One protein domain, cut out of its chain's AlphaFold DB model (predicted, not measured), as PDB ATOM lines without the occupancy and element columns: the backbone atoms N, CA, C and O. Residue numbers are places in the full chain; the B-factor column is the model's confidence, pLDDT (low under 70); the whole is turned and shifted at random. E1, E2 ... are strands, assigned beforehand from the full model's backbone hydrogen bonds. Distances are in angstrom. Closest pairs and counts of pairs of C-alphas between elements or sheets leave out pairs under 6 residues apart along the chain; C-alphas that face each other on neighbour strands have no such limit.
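What this domain is: This is residues 14 to 73 of the 79 residues of a protein of Fusobacterium nucleatum subsp. vincentii ATCC 49256 (UniProt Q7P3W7). Little regular structure: a two-stranded hairpin, E1 and E2, with a long arm, residues 14 to 38, running away from it to a small folded-back end, where residues 18 to 19 pair with 22 to 23, antiparallel. At the hairpin's other end, residues 44 to 60 loop out, with 48 to 49 paired antiparallel with 55 to 56. The printed part has 60 residues, 10 of them in named strands, E1 then E2, with no named helix; the class is all strand. It is an extended rod, radius of gyration of the C-alphas 17.5 A, spanning 46 by 22 by 21 A.

How they stand to each other: E1, residues 39 to 43, and E2, residues 61 to 65, are antiparallel neighbours at 156 degrees. N 41 and O 63 are within hydrogen-bond range at 2.9 A.

Where its parts are: E1 measures 12.9 A, from C-alpha 39 at (180.977, 1.286, -77.419); E2 measures 13.1 A, ending at C-alpha 65 at (178.842, 6.459, -76.870).

The domain as a whole: The farthest C-alphas, of Met 15 and Asn 44, are 46.9 A apart. The link E1 to E2 is long, 17 residues. The printed part has no cut, and no printed residue is under pLDDT 70.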
ATOM      1  N   GLY A  14     180.665  28.715 -51.895       92.81
ATOM      2  CA  GLY A  14     182.117  28.814 -51.723       92.81
ATOM      3  C   GLY A  14     182.761  27.526 -51.199       92.81
ATOM      4  O   GLY A  14     183.875  27.202 -51.599       92.81
ATOM      5  N   MET A  15     182.046  26.722 -50.403       93.50
ATOM      6  CA  MET A  15     182.532  25.408 -49.955       93.50
ATOM      7  C   MET A  15     182.718  24.419 -51.115       93.50
ATOM      8  O   MET A  15     183.497  23.477 -51.011       93.50
ATOM      9  N   TYR A  16     182.037  24.652 -52.238       94.56
ATOM     10  CA  TYR A  16     182.051  23.788 -53.416       94.56
ATOM     11  C   TYR A  16     182.941  24.321 -54.551       94.56
ATOM     12  O   TYR A  16     182.945  23.748 -55.637       94.56
ATOM     13  N   SER A  17     183.757  25.354 -54.291       94.62
ATOM     14  CA  SER A  17     184.684  26.010 -55.245       94.62
ATOM     15  C   SER A  17     184.071  26.956 -56.266       94.62
ATOM     16  O   SER A  17     184.659  27.206 -57.321       94.62
ATOM     17  N   PHE A  18     182.905  27.505 -55.957       94.56
ATOM     18  CA  PHE A  18     182.212  28.438 -56.832       94.56
ATOM     19  C   PHE A  18     181.889  29.733 -56.090       94.56
ATOM     20  O   PHE A  18     181.618  29.732 -54.889       94.56
ATOM     21  N   THR A  19     181.879  30.837 -56.828       92.50
ATOM     22  CA  THR A  19     181.357  32.130 -56.388       92.50
ATOM     23  C   THR A  19     180.259  32.533 -57.364       92.50
ATOM     24  O   THR A  19     180.523  32.844 -58.530       92.50
ATOM     25  N   GLY A  20     179.006  32.470 -56.909       88.94
ATOM     26  CA  GLY A  20     177.848  32.551 -57.801       88.94
ATOM     27  C   GLY A  20     177.906  31.447 -58.862       88.94
ATOM     28  O   GLY A  20     178.063  30.276 -58.526       88.94
ATOM     29  N   ASN A  21     177.848  31.832 -60.140       88.56
ATOM     30  CA  ASN A  21     177.861  30.902 -61.280       88.56
ATOM     31  C   ASN A  21     179.258  30.685 -61.887       88.56
ATOM     32  O   ASN A  21     179.384  30.105 -62.965       88.56
ATOM     33  N   LYS A  22     180.317  31.188 -61.244       92.12
ATOM     34  CA  LYS A  22     181.693  31.068 -61.737       92.12
ATOM     35  C   LYS A  22     182.509  30.182 -60.813       92.12
ATOM     36  O   LYS A  22     182.414  30.285 -59.593       92.12
ATOM     37  N   LYS A  23     183.338  29.327 -61.407       92.62
ATOM     38  CA  LYS A  23     184.337  28.558 -60.668       92.62
ATOM     39  C   LYS A  23     185.419  29.500 -60.147       92.62
ATOM     40  O   LYS A  23     185.911  30.350 -60.888       92.62
ATOM     41  N   THR A  24     185.815  29.311 -58.899       94.50
ATOM     42  CA  THR A  24     186.834  30.120 -58.232       94.50
ATOM     43  C   THR A  24     188.159  29.370 -58.263       94.50
ATOM     44  O   THR A  24     188.283  28.304 -57.667       94.50
ATOM     45  N   SER A  25     189.147  29.902 -58.985       91.38
ATOM     46  CA  SER A  25     190.399  29.200 -59.318       91.38
ATOM     47  C   SER A  25     191.250  28.802 -58.109       91.38
ATOM     48  O   SER A  25     191.912  27.770 -58.152       91.38
ATOM     49  N   TYR A  26     191.219  29.592 -57.035       93.00
ATOM     50  CA  TYR A  26     191.970  29.334 -55.802       93.00
ATOM     51  C   TYR A  26     191.228  28.430 -54.802       93.00
ATOM     52  O   TYR A  26     191.769  28.118 -53.744       93.00
ATOM     53  N   LEU A  27     189.998  27.998 -55.111       94.12
ATOM     54  CA  LEU A  27     189.245  27.050 -54.290       94.12
ATOM     55  C   LEU A  27     189.346  25.635 -54.874       94.12
ATOM     56  O   LEU A  27     189.289  25.423 -56.088       94.12
ATOM     57  N   LYS A  28     189.512  24.643 -53.994       93.50
ATOM     58  CA  LYS A  28     189.747  23.248 -54.385       93.50
ATOM     59  C   LYS A  28     188.469  22.576 -54.875       93.50
ATOM     60  O   LYS A  28     187.647  22.166 -54.064       93.50
ATOM     61  N   ASN A  29     188.374  22.342 -56.183       92.50
ATOM     62  CA  ASN A  29     187.270  21.606 -56.800       92.50
ATOM     63  C   ASN A  29     187.042  20.229 -56.144       92.50
ATOM     64  O   ASN A  29     187.925  19.373 -56.199       92.50
ATOM     65  N   ILE A  30     185.837  19.991 -55.617       93.75
ATOM     66  CA  ILE A  30     185.479  18.733 -54.933       93.75
ATOM     67  C   ILE A  30     184.522  17.821 -55.711       93.75
ATOM     68  O   ILE A  30     184.352  16.666 -55.334       93.75
ATOM     69  N   PHE A  31     183.932  18.290 -56.814       92.50
ATOM     70  CA  PHE A  31     183.031  17.484 -57.642       92.50
ATOM     71  C   PHE A  31     183.701  17.004 -58.924       92.50
ATOM     72  O   PHE A  31     184.444  17.731 -59.579       92.50
ATOM     73  N   THR A  32     183.432  15.765 -59.319       93.94
ATOM     74  CA  THR A  32     183.871  15.221 -60.605       93.94
ATOM     75  C   THR A  32     182.806  14.269 -61.117       93.94
ATOM     76  O   THR A  32     182.440  13.327 -60.420       93.94
ATOM     77  N   ILE A  33     182.339  14.501 -62.342       94.69
ATOM     78  CA  ILE A  33     181.462  13.570 -63.053       94.69
ATOM     79  C   ILE A  33     182.352  12.650 -63.886       94.69
ATOM     80  O   ILE A  33     183.244  13.112 -64.597       94.69
ATOM     81  N   LYS A  34     182.127  11.342 -63.774       95.88
ATOM     82  CA  LYS A  34     182.836  10.317 -64.543       95.88
ATOM     83  C   LYS A  34     181.820   9.472 -65.297       95.88
ATOM     84  O   LYS A  34     180.734   9.212 -64.794       95.88
ATOM     85  N   SER A  35     182.202   9.016 -66.480       96.69
ATOM     86  CA  SER A  35     181.442   8.049 -67.268       96.69
ATOM     87  C   SER A  35     182.403   7.037 -67.896       96.69
ATOM     88  O   SER A  35     183.618   7.129 -67.706       96.69
ATOM     89  N   ARG A  36     181.871   6.051 -68.614       96.69
ATOM     90  CA  ARG A  36     182.644   5.025 -69.327       96.69
ATOM     91  C   ARG A  36     182.204   4.963 -70.782       96.69
ATOM     92  O   ARG A  36     181.075   5.315 -71.096       96.69
ATOM     93  N   VAL A  37     183.062   4.468 -71.663       98.06
ATOM     94  CA  VAL A  37     182.660   4.205 -73.049       98.06
ATOM     95  C   VAL A  37     181.825   2.925 -73.085       98.06
ATOM     96  O   VAL A  37     182.296   1.878 -72.651       98.06
ATOM     97  N   LEU A  38     180.588   3.011 -73.581       97.38
ATOM     98  CA  LEU A  38     179.739   1.843 -73.842       97.38
ATOM     99  C   LEU A  38     180.214   1.094 -75.087       97.38
ATOM    100  O   LEU A  38     180.358  -0.123 -75.064       97.38
ATOM    101  N   PHE A  39     180.439   1.825 -76.177       96.50
ATOM    102  CA  PHE A  39     180.977   1.286 -77.419       96.50
ATOM    103  C   PHE A  39     181.618   2.384 -78.265       96.50
ATOM    104  O   PHE A  39     181.333   3.574 -78.105       96.50
ATOM    105  N   ILE A  40     182.461   1.946 -79.197       97.62
ATOM    106  CA  ILE A  40     183.128   2.775 -80.196       97.62
ATOM    107  C   ILE A  40     182.634   2.330 -81.573       97.62
ATOM    108  O   ILE A  40     182.548   1.131 -81.839       97.62
ATOM    109  N   LYS A  41     182.313   3.280 -82.451       95.31
ATOM    110  CA  LYS A  41     181.918   3.007 -83.838       95.31
ATOM    111  C   LYS A  41     182.778   3.797 -84.809       95.31
ATOM    112  O   LYS A  41     182.983   4.992 -84.614       95.31
ATOM    113  N   LYS A  42     183.228   3.119 -85.865       97.06
ATOM    114  CA  LYS A  42     183.785   3.737 -87.072       97.06
ATOM    115  C   LYS A  42     182.660   3.906 -88.081       97.06
ATOM    116  O   LYS A  42     181.896   2.966 -88.295       97.06
ATOM    117  N   VAL A  43     182.545   5.089 -88.660       95.88
ATOM    118  CA  VAL A  43     181.511   5.425 -89.638       95.88
ATOM    119  C   VAL A  43     182.104   6.279 -90.746       95.88
ATOM    120  O   VAL A  43     183.068   7.011 -90.523       95.88
ATOM    121  N   ASN A  44     181.513   6.183 -91.930       97.06
ATOM    122  CA  ASN A  44     181.970   6.943 -93.084       97.06
ATOM    123  C   ASN A  44     181.458   8.385 -93.019       97.06
ATOM    124  O   ASN A  44     180.505   8.697 -92.288       97.06
ATOM    125  N   LYS A  45     182.056   9.245 -93.839       96.06
ATOM    126  CA  LYS A  45     181.543  10.567 -94.177       96.06
ATOM    127  C   LYS A  45     180.041  10.512 -94.491       96.06
ATOM    128  O   LYS A  45     179.530   9.521 -95.010       96.06
ATOM    129  N   ASP A  46     179.345  11.585 -94.136       94.44
ATOM    130  CA  ASP A  46     177.910  11.777 -94.339       94.44
ATOM    131  C   ASP A  46     177.012  10.829 -93.506       94.44
ATOM    132  O   ASP A  46     175.793  10.789 -93.674       94.44
ATOM    133  N   SER A  47     177.586  10.111 -92.533       93.38
ATOM    134  CA  SER A  47     176.814   9.354 -91.541       93.38
ATOM    135  C   SER A  47     176.140  10.280 -90.523       93.38
ATOM    136  O   SER A  47     176.750  11.224 -90.016       93.38
ATOM    137  N   PHE A  48     174.894   9.965 -90.166       93.00
ATOM    138  CA  PHE A  48     174.135  10.696 -89.148       93.00
ATOM    139  C   PHE A  48     174.418  10.184 -87.733       93.00
ATOM    140  O   PHE A  48     174.555   8.977 -87.508       93.00
ATOM    141  N   VAL A  49     174.428  11.102 -86.765       90.25
ATOM    142  CA  VAL A  49     174.568  10.795 -85.335       90.25
ATOM    143  C   VAL A  49     173.386  11.385 -84.567       90.25
ATOM    144  O   VAL A  49     172.942  12.492 -84.859       90.25
ATOM    145  N   SER A  50     172.918  10.661 -83.546       88.25
ATOM    146  CA  SER A  50     171.785  11.045 -82.691       88.25
ATOM    147  C   SER A  50     170.418  11.051 -83.401       88.25
ATOM    148  O   SER A  50     170.279  10.712 -84.579       88.25
ATOM    149  N   TYR A  51     169.377  11.375 -82.639       87.56
ATOM    150  CA  TYR A  51     168.001  11.467 -83.117       87.56
ATOM    151  C   TYR A  51     167.794  12.670 -84.043       87.56
ATOM    152  O   TYR A  51     168.515  13.663 -83.987       87.56
ATOM    153  N   GLY A  52     166.788  12.575 -84.915       86.06
ATOM    154  CA  GLY A  52     166.384  13.675 -85.798       86.06
ATOM    155  C   GLY A  52     167.353  13.981 -86.943       86.06
ATOM    156  O   GLY A  52     167.034  14.824 -87.773       86.06
ATOM    157  N   ARG A  53     168.501  13.285 -87.034       88.94
ATOM    158  CA  ARG A  53     169.481  13.435 -88.128       88.94
ATOM    159  C   ARG A  53     169.930  14.890 -88.347       88.94
ATOM    160  O   ARG A  53     170.260  15.280 -89.460       88.94
ATOM    161  N   HIS A  54     169.954  15.685 -87.277       87.31
ATOM    162  CA  HIS A  54     170.320  17.104 -87.340       87.31
ATOM    163  C   HIS A  54     171.814  17.338 -87.572       87.31
ATOM    164  O   HIS A  54     172.200  18.420 -88.005       87.31
ATOM    165  N   TYR A  55     172.649  16.342 -87.273       87.62
ATOM    166  CA  TYR A  55     174.088  16.421 -87.450       87.62
ATOM    167  C   TYR A  55     174.594  15.265 -88.306       87.62
ATOM    168  O   TYR A  55     174.301  14.091 -88.039       87.62
ATOM    169  N   THR A  56     175.390  15.628 -89.304       93.56
ATOM    170  CA  THR A  56     176.036  14.712 -90.236       93.56
ATOM    171  C   THR A  56     177.543  14.877 -90.120       93.56
ATOM    172  O   THR A  56     178.053  15.992 -90.025       93.56
ATOM    173  N   LEU A  57     178.268  13.763 -90.115       93.06
ATOM    174  CA  LEU A  57     179.717  13.778 -89.953       93.06
ATOM    175  C   LEU A  57     180.413  14.265 -91.239       93.06
ATOM    176  O   LEU A  57     180.160  13.706 -92.308       93.06
ATOM    177  N   PRO A  58     181.320  15.259 -91.162       94.69
ATOM    178  CA  PRO A  58     181.928  15.877 -92.349       94.69
ATOM    179  C   PRO A  58     182.987  15.000 -93.039       94.69
ATOM    180  O   PRO A  58     183.387  15.281 -94.176       94.69
ATOM    181  N   ALA A  59     183.447  13.953 -92.350       96.00
ATOM    182  CA  ALA A  59     184.483  13.023 -92.777       96.00
ATOM    183  C   ALA A  59     184.314  11.664 -92.078       96.00
ATOM    184  O   ALA A  59     183.573  11.552 -91.094       96.00
ATOM    185  N   ASP A  60     185.042  10.655 -92.556       97.31
ATOM    186  CA  ASP A  60     185.163   9.362 -91.880       97.31
ATOM    187  C   ASP A  60     185.613   9.577 -90.434       97.31
ATOM    188  O   ASP A  60     186.607  10.248 -90.157       97.31
ATOM    189  N   SER A  61     184.837   9.048 -89.494       96.38
ATOM    190  CA  SER A  61     184.946   9.406 -88.084       96.38
ATOM    191  C   SER A  61     184.840   8.181 -87.190       96.38
ATOM    192  O   SER A  61     184.186   7.187 -87.507       96.38
ATOM    193  N   THR A  62     185.465   8.274 -86.019       96.69
ATOM    194  CA  THR A  62     185.271   7.323 -84.923       96.69
ATOM    195  C   THR A  62     184.614   8.057 -83.763       96.69
ATOM    196  O   THR A  62     185.175   9.035 -83.280       96.69
ATOM    197  N   TYR A  63     183.445   7.602 -83.307       93.88
ATOM    198  CA  TYR A  63     182.765   8.185 -82.148       93.88
ATOM    199  C   TYR A  63     182.544   7.156 -81.040       93.88
ATOM    200  O   TYR A  63     182.404   5.956 -81.290       93.88
ATOM    201  N   ALA A  64     182.510   7.649 -79.803       96.38
ATOM    202  CA  ALA A  64     182.223   6.872 -78.606       96.38
ATOM    203  C   ALA A  64     180.838   7.235 -78.069       96.38
ATOM    204  O   ALA A  64     180.443   8.400 -78.091       96.38
ATOM    205  N   VAL A  65     180.115   6.241 -77.561       95.44
ATOM    206  CA  VAL A  65     178.842   6.459 -76.870       95.44
ATOM    207  C   VAL A  65     179.053   6.344 -75.369       95.44
ATOM    208  O   VAL A  65     179.656   5.382 -74.890       95.44
ATOM    209  N   LEU A  66     178.562   7.343 -74.637       95.81
ATOM    210  CA  LEU A  66     178.627   7.412 -73.181       95.81
ATOM    211  C   LEU A  66     177.229   7.144 -72.588       95.81
ATOM    212  O   LEU A  66     176.251   7.689 -73.100       95.81
ATOM    213  N   PRO A  67     177.110   6.338 -71.517       96.25
ATOM    214  CA  PRO A  67     175.865   6.096 -70.794       96.25
ATOM    215  C   PRO A  67     175.574   7.270 -69.850       96.25
ATOM    216  O   PRO A  67     175.663   7.128 -68.634       96.25
ATOM    217  N   ILE A  68     175.333   8.457 -70.400       95.88
ATOM    218  CA  ILE A  68     174.913   9.633 -69.636       95.88
ATOM    219  C   ILE A  68     174.071  10.538 -70.537       95.88
ATOM    220  O   ILE A  68     174.415  10.758 -71.701       95.88
ATOM    221  N   GLY A  69     172.957  11.043 -70.026       93.81
ATOM    222  CA  GLY A  69     172.012  11.838 -70.794       93.81
ATOM    223  C   GLY A  69     171.228  12.825 -69.942       93.81
ATOM    224  O   GLY A  69     171.587  13.148 -68.811       93.81
ATOM    225  N   TYR A  70     170.138  13.338 -70.507       94.81
ATOM    226  CA  TYR A  70     169.372  14.410 -69.873       94.81
ATOM    227  C   TYR A  70     168.660  13.984 -68.586       94.81
ATOM    228  O   TYR A  70     168.479  14.799 -67.685       94.81
ATOM    229  N   ALA A  71     168.293  12.704 -68.476       95.62
ATOM    230  CA  ALA A  71     167.711  12.146 -67.260       95.62
ATOM    231  C   ALA A  71     168.713  12.124 -66.090       95.62
ATOM    232  O   ALA A  71     168.297  12.145 -64.936       95.62
ATOM    233  N   ASP A  72     170.018  12.161 -66.381       95.25
ATOM    234  CA  ASP A  72     171.093  12.225 -65.386       95.25
ATOM    235  C   ASP A  72     171.442  13.671 -64.977       95.25
ATOM    236  O   ASP A  72     172.379  13.897 -64.212       95.25
ATOM    237  N   GLY A  73     170.713  14.668 -65.495       94.12
ATOM    238  CA  GLY A  73     170.911  16.087 -65.182       94.12
ATOM    239  C   GLY A  73     171.782  16.865 -66.176       94.12
ATOM    240  O   GLY A  73     172.077  18.034 -65.930       94.12
TER     241      GLY A  73